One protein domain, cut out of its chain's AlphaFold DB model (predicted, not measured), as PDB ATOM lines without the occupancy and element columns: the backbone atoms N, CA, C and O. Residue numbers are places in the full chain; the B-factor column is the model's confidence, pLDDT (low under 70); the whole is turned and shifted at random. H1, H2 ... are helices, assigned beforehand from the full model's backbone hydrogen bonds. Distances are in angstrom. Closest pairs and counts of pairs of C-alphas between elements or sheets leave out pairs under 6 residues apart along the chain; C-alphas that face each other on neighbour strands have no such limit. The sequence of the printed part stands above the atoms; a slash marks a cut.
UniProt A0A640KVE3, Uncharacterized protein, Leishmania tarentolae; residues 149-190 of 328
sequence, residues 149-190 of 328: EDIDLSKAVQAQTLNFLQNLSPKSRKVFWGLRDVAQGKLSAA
ATOM      1  N   GLU A 149      -8.504  15.124 -29.390       54.38
ATOM      2  CA  GLU A 149      -7.897  16.235 -30.120       54.38
ATOM      3  C   GLU A 149      -8.276  17.617 -29.545       54.38
ATOM      4  O   GLU A 149      -7.393  18.454 -29.346       54.38
ATOM      5  N   ASP A 150      -9.547  17.865 -29.214       55.53
ATOM      6  CA  ASP A 150     -10.027  19.130 -28.631       55.53
ATOM      7  C   ASP A 150      -9.523  19.313 -27.189       55.53
ATOM      8  O   ASP A 150      -9.158  20.423 -26.773       55.53
ATOM      9  N   ILE A 151      -9.422  18.216 -26.433       58.53
ATOM     10  CA  ILE A 151      -8.857  18.209 -25.079       58.53
ATOM     11  C   ILE A 151      -7.363  18.580 -25.129       58.53
ATOM     12  O   ILE A 151      -6.901  19.412 -24.340       58.53
ATOM     13  N   ASP A 152      -6.600  18.016 -26.066       59.69
ATOM     14  CA  ASP A 152      -5.165  18.287 -26.199       59.69
ATOM     15  C   ASP A 152      -4.861  19.641 -26.857       59.69
ATOM     16  O   ASP A 152      -3.919  20.324 -26.439       59.69
ATOM     17  N   LEU A 153      -5.703  20.116 -27.781       56.69
ATOM     18  CA  LEU A 153      -5.675  21.501 -28.261       56.69
ATOM     19  C   LEU A 153      -5.924  22.485 -27.107       56.69
ATOM     20  O   LEU A 153      -5.179  23.459 -26.963       56.69
ATOM     21  N   SER A 154      -6.899  22.207 -26.236       64.38
ATOM     22  CA  SER A 154      -7.184  23.012 -25.042       64.38
ATOM     23  C   SER A 154      -5.988  23.055 -24.077       64.38
ATOM     24  O   SER A 154      -5.544  24.144 -23.689       64.38
ATOM     25  N   LYS A 155      -5.369  21.902 -23.770       68.00
ATOM     26  CA  LYS A 155      -4.134  21.823 -22.958       68.00
ATOM     27  C   LYS A 155      -2.974  22.593 -23.601       68.00
ATOM     28  O   LYS A 155      -2.273  23.332 -22.906       68.00
ATOM     29  N   ALA A 156      -2.769  22.462 -24.914       67.75
ATOM     30  CA  ALA A 156      -1.696  23.146 -25.636       67.75
ATOM     31  C   ALA A 156      -1.873  24.674 -25.603       67.75
ATOM     32  O   ALA A 156      -0.924  25.401 -25.291       67.75
ATOM     33  N   VAL A 157      -3.095  25.164 -25.838       70.38
ATOM     34  CA  VAL A 157      -3.458  26.585 -25.714       70.38
ATOM     35  C   VAL A 157      -3.255  27.084 -24.282       70.38
ATOM     36  O   VAL A 157      -2.698  28.169 -24.076       70.38
ATOM     37  N   GLN A 158      -3.653  26.298 -23.279       75.69
ATOM     38  CA  GLN A 158      -3.476  26.641 -21.869       75.69
ATOM     39  C   GLN A 158      -1.987  26.747 -21.503       75.69
ATOM     40  O   GLN A 158      -1.571  27.753 -20.924       75.69
ATOM     41  N   ALA A 159      -1.164  25.768 -21.889       74.88
ATOM     42  CA  ALA A 159       0.280  25.768 -21.649       74.88
ATOM     43  C   ALA A 159       0.985  26.939 -22.358       74.88
ATOM     44  O   ALA A 159       1.803  27.639 -21.755       74.88
ATOM     45  N   GLN A 160       0.622  27.209 -23.613       75.25
ATOM     46  CA  GLN A 160       1.136  28.331 -24.401       75.25
ATOM     47  C   GLN A 160       0.769  29.687 -23.770       75.25
ATOM     48  O   GLN A 160       1.616  30.578 -23.669       75.25
ATOM     49  N   THR A 161      -0.463  29.821 -23.273       75.44
ATOM     50  CA  THR A 161      -0.943  31.015 -22.560       75.44
ATOM     51  C   THR A 161      -0.219  31.200 -21.224       75.44
ATOM     52  O   THR A 161       0.216  32.308 -20.906       75.44
ATOM     53  N   LEU A 162      -0.018  30.130 -20.449       78.31
ATOM     54  CA  LEU A 162       0.744  30.183 -19.196       78.31
ATOM     55  C   LEU A 162       2.206  30.582 -19.443       78.31
ATOM     56  O   LEU A 162       2.723  31.441 -18.730       78.31
ATOM     57  N   ASN A 163       2.845  30.043 -20.484       78.38
ATOM     58  CA  ASN A 163       4.203  30.413 -20.886       78.38
ATOM     59  C   ASN A 163       4.287  31.898 -21.304       78.38
ATOM     60  O   ASN A 163       5.181  32.626 -20.868       78.38
ATOM     61  N   PHE A 164       3.309  32.408 -22.064       81.38
ATOM     62  CA  PHE A 164       3.213  33.840 -22.375       81.38
ATOM     63  C   PHE A 164       3.119  34.697 -21.098       81.38
ATOM     64  O   PHE A 164       3.922  35.612 -20.909       81.38
ATOM     65  N   LEU A 165       2.217  34.360 -20.170       78.38
ATOM     66  CA  LEU A 165       2.038  35.075 -18.895       78.38
ATOM     67  C   LEU A 165       3.271  35.000 -17.970       78.38
ATOM     68  O   LEU A 165       3.521  35.930 -17.192       78.38
ATOM     69  N   GLN A 166       4.057  33.926 -18.058       81.50
ATOM     70  CA  GLN A 166       5.344  33.793 -17.372       81.50
ATOM     71  C   GLN A 166       6.425  34.687 -18.000       81.50
ATOM     72  O   GLN A 166       7.171  35.326 -17.261       81.50
ATOM     73  N   ASN A 167       6.458  34.837 -19.324       82.75
ATOM     74  CA  ASN A 167       7.425  35.708 -20.007       82.75
ATOM     75  C   ASN A 167       7.038  37.201 -20.020       82.75
ATOM     76  O   ASN A 167       7.870  38.054 -20.333       82.75
ATOM     77  N   LEU A 168       5.801  37.553 -19.644       80.94
ATOM     78  CA  LEU A 168       5.397  38.947 -19.451       80.94
ATOM     79  C   LEU A 168       6.216  39.640 -18.350       80.94
ATOM     80  O   LEU A 168       6.432  39.099 -17.264       80.94
ATOM     81  N   SER A 169       6.556  40.913 -18.589       84.69
ATOM     82  CA  SER A 169       7.164  41.778 -17.571       84.69
ATOM     83  C   SER A 169       6.295  41.854 -16.299       84.69
ATOM     84  O   SER A 169       5.063  41.764 -16.397       84.69
ATOM     85  N   PRO A 170       6.874  42.112 -15.108       79.25
ATOM     86  CA  PRO A 170       6.107  42.198 -13.860       79.25
ATOM     87  C   PRO A 170       4.952  43.211 -13.905       79.25
ATOM     88  O   PRO A 170       3.899  42.980 -13.309       79.25
ATOM     89  N   LYS A 171       5.115  44.309 -14.661       80.44
ATOM     90  CA  LYS A 171       4.078  45.334 -14.867       80.44
ATOM     91  C   LYS A 171       2.896  44.778 -15.669       80.44
ATOM     92  O   LYS A 171       1.765  44.826 -15.197       80.44
ATOM     93  N   SER A 172       3.166  44.189 -16.833       74.38
ATOM     94  CA  SER A 172       2.144  43.565 -17.691       74.38
ATOM     95  C   SER A 172       1.457  42.371 -17.023       74.38
ATOM     96  O   SER A 172       0.245  42.218 -17.147       74.38
ATOM     97  N   ARG A 173       2.192  41.566 -16.241       79.25
ATOM     98  CA  ARG A 173       1.602  40.460 -15.476       79.25
ATOM     99  C   ARG A 173       0.614  40.983 -14.424       79.25
ATOM    100  O   ARG A 173      -0.479  40.443 -14.308       79.25
ATOM    101  N   LYS A 174       0.950  42.068 -13.708       81.12
ATOM    102  CA  LYS A 174       0.037  42.711 -12.743       81.12
ATOM    103  C   LYS A 174      -1.234  43.257 -13.411       81.12
ATOM    104  O   LYS A 174      -2.310  43.106 -12.841       81.12
ATOM    105  N   VAL A 175      -1.124  43.840 -14.608       80.38
ATOM    106  CA  VAL A 175      -2.286  44.313 -15.388       80.38
ATOM    107  C   VAL A 175      -3.210  43.152 -15.769       80.38
ATOM    108  O   VAL A 175      -4.414  43.260 -15.560       80.38
ATOM    109  N   PHE A 176      -2.668  42.022 -16.240       81.38
ATOM    110  CA  PHE A 176      -3.473  40.838 -16.567       81.38
ATOM    111  C   PHE A 176      -4.262  40.302 -15.358       81.38
ATOM    112  O   PHE A 176      -5.464  40.067 -15.461       81.38
ATOM    113  N   TRP A 177      -3.615  40.155 -14.196       80.81
ATOM    114  CA  TRP A 177      -4.303  39.692 -12.983       80.81
ATOM    115  C   TRP A 177      -5.340  40.704 -12.475       80.81
ATOM    116  O   TRP A 177      -6.447  40.302 -12.133       80.81
ATOM    117  N   GLY A 178      -5.048  42.008 -12.537       77.88
ATOM    118  CA  GLY A 178      -6.031  43.050 -12.220       77.88
ATOM    119  C   GLY A 178      -7.249  43.041 -13.154       77.88
ATOM    120  O   GLY A 178      -8.375  43.216 -12.691       77.88
ATOM    121  N   LEU A 179      -7.050  42.776 -14.451       77.38
ATOM    122  CA  LEU A 179      -8.140  42.640 -15.425       77.38
ATOM    123  C   LEU A 179      -8.997  41.392 -15.149       77.38
ATOM    124  O   LEU A 179     -10.226  41.465 -15.206       77.38
ATOM    125  N   ARG A 180      -8.365  40.270 -14.775       80.12
ATOM    126  CA  ARG A 180      -9.063  39.058 -14.317       80.12
ATOM    127  C   ARG A 180      -9.905  39.335 -13.072       80.12
ATOM    128  O   ARG A 180     -11.056  38.911 -13.030       80.12
ATOM    129  N   ASP A 181      -9.368  40.043 -12.082       74.12
ATOM    130  CA  ASP A 181     -10.099  40.352 -10.848       74.12
ATOM    131  C   ASP A 181     -11.264  41.330 -11.083       74.12
ATOM    132  O   ASP A 181     -12.327  41.153 -10.486       74.12
ATOM    133  N   VAL A 182     -11.128  42.298 -12.001       74.81
ATOM    134  CA  VAL A 182     -12.255  43.151 -12.431       74.81
ATOM    135  C   VAL A 182     -13.373  42.320 -13.049       74.81
ATOM    136  O   VAL A 182     -14.533  42.460 -12.669       74.81
ATOM    137  N   ALA A 183     -13.045  41.417 -13.971       73.25
ATOM    138  CA  ALA A 183     -14.066  40.622 -14.639       73.25
ATOM    139  C   ALA A 183     -14.675  39.516 -13.761       73.25
ATOM    140  O   ALA A 183     -15.814  39.115 -13.983       73.25
ATOM    141  N   GLN A 184     -13.955  39.054 -12.735       78.38
ATOM    142  CA  GLN A 184     -14.513  38.210 -11.675       78.38
ATOM    143  C   GLN A 184     -15.349  39.007 -10.653       78.38
ATOM    144  O   GLN A 184     -15.773  38.440  -9.650       78.38
ATOM    145  N   GLY A 185     -15.564  40.313 -10.865       70.56
ATOM    146  CA  GLY A 185     -16.329  41.187  -9.971       70.56
ATOM    147  C   GLY A 185     -15.645  41.482  -8.631       70.56
ATOM    148  O   GLY A 185     -16.248  42.107  -7.762       70.56
ATOM    149  N   LYS A 186     -14.389  41.051  -8.450       74.88
ATOM    150  CA  LYS A 186     -13.605  41.244  -7.218       74.88
ATOM    151  C   LYS A 186     -13.067  42.666  -7.088       74.88
ATOM    152  O   LYS A 186     -12.796  43.120  -5.980       74.88
ATOM    153  N   LEU A 187     -12.901  43.359  -8.213       61.50
ATOM    154  CA  LEU A 187     -12.509  44.763  -8.278       61.50
ATOM    155  C   LEU A 187     -13.516  45.540  -9.129       61.50
ATOM    156  O   LEU A 187     -13.932  45.085 -10.190       61.50
ATOM    157  N   SER A 188     -13.878  46.747  -8.694       56.00
ATOM    158  CA  SER A 188     -14.647  47.663  -9.542       56.00
ATOM    159  C   SER A 188     -13.816  48.068 -10.763       56.00
ATOM    160  O   SER A 188     -12.626  48.363 -10.633       56.00
ATOM    161  N   ALA A 189     -14.439  48.139 -11.943       57.59
ATOM    162  CA  ALA A 189     -13.765  48.502 -13.195       57.59
ATOM    163  C   ALA A 189     -13.030  49.858 -13.122       57.59
ATOM    164  O   ALA A 189     -11.989  50.032 -13.755       57.59
ATOM    165  N   ALA A 190     -13.509  50.781 -12.277       54.75
ATOM    166  CA  ALA A 190     -12.872  52.072 -12.009       54.75
ATOM    167  C   ALA A 190     -11.481  51.970 -11.340       54.75
ATOM    168  O   ALA A 190     -10.709  52.925 -11.381       54.75
TER     169      ALA A 190
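What this domain is: This is residues 149 to 190 of the 328 residues of an uncharacterized protein of Leishmania tarentolae (UniProt A0A640KVE3). Two helices, H1 and H2, make an open, flat V, with the tight link at its corner; residues 149 to 163 of the longer helix, H1, stand free as one arm. A short tail, residues 184 to 190, follows H2 at the far end of the other arm. The printed part has 42 residues with two named helices, H1 then H2, and no named strand: all helix. It is loose, with a radius of gyration of the C-alphas of 13.1 A, and spans 40 by 23 by 9 A.

How they stand to each other: H1, residues 149 to 167, and H2, residues 170 to 183, are close but not clearly touching, with 2 pairs of C-alphas within 8 A. Their closest C-alphas, those of Leu 165 and Arg 173, are 6.4 A apart. The helices run opposite ways at a steep tilt of 52 degrees. In H1 and H2 every O i to N i+4 pair is within hydrogen-bond range.

Where its parts are: H1 is 26.8 A long, from C-alpha 149 at (-7.897, 16.235, -30.120). H2 is 20.2 A long and ends at C-alpha 183, at (-14.066, 40.622, -14.639).

The domain as a whole: The C-alphas of Glu 149 and Ala 190, the two farthest apart, are 40.5 A apart. The printed part has no cut. Residues 149 to 156 and 187 to 190 have pLDDT under 70.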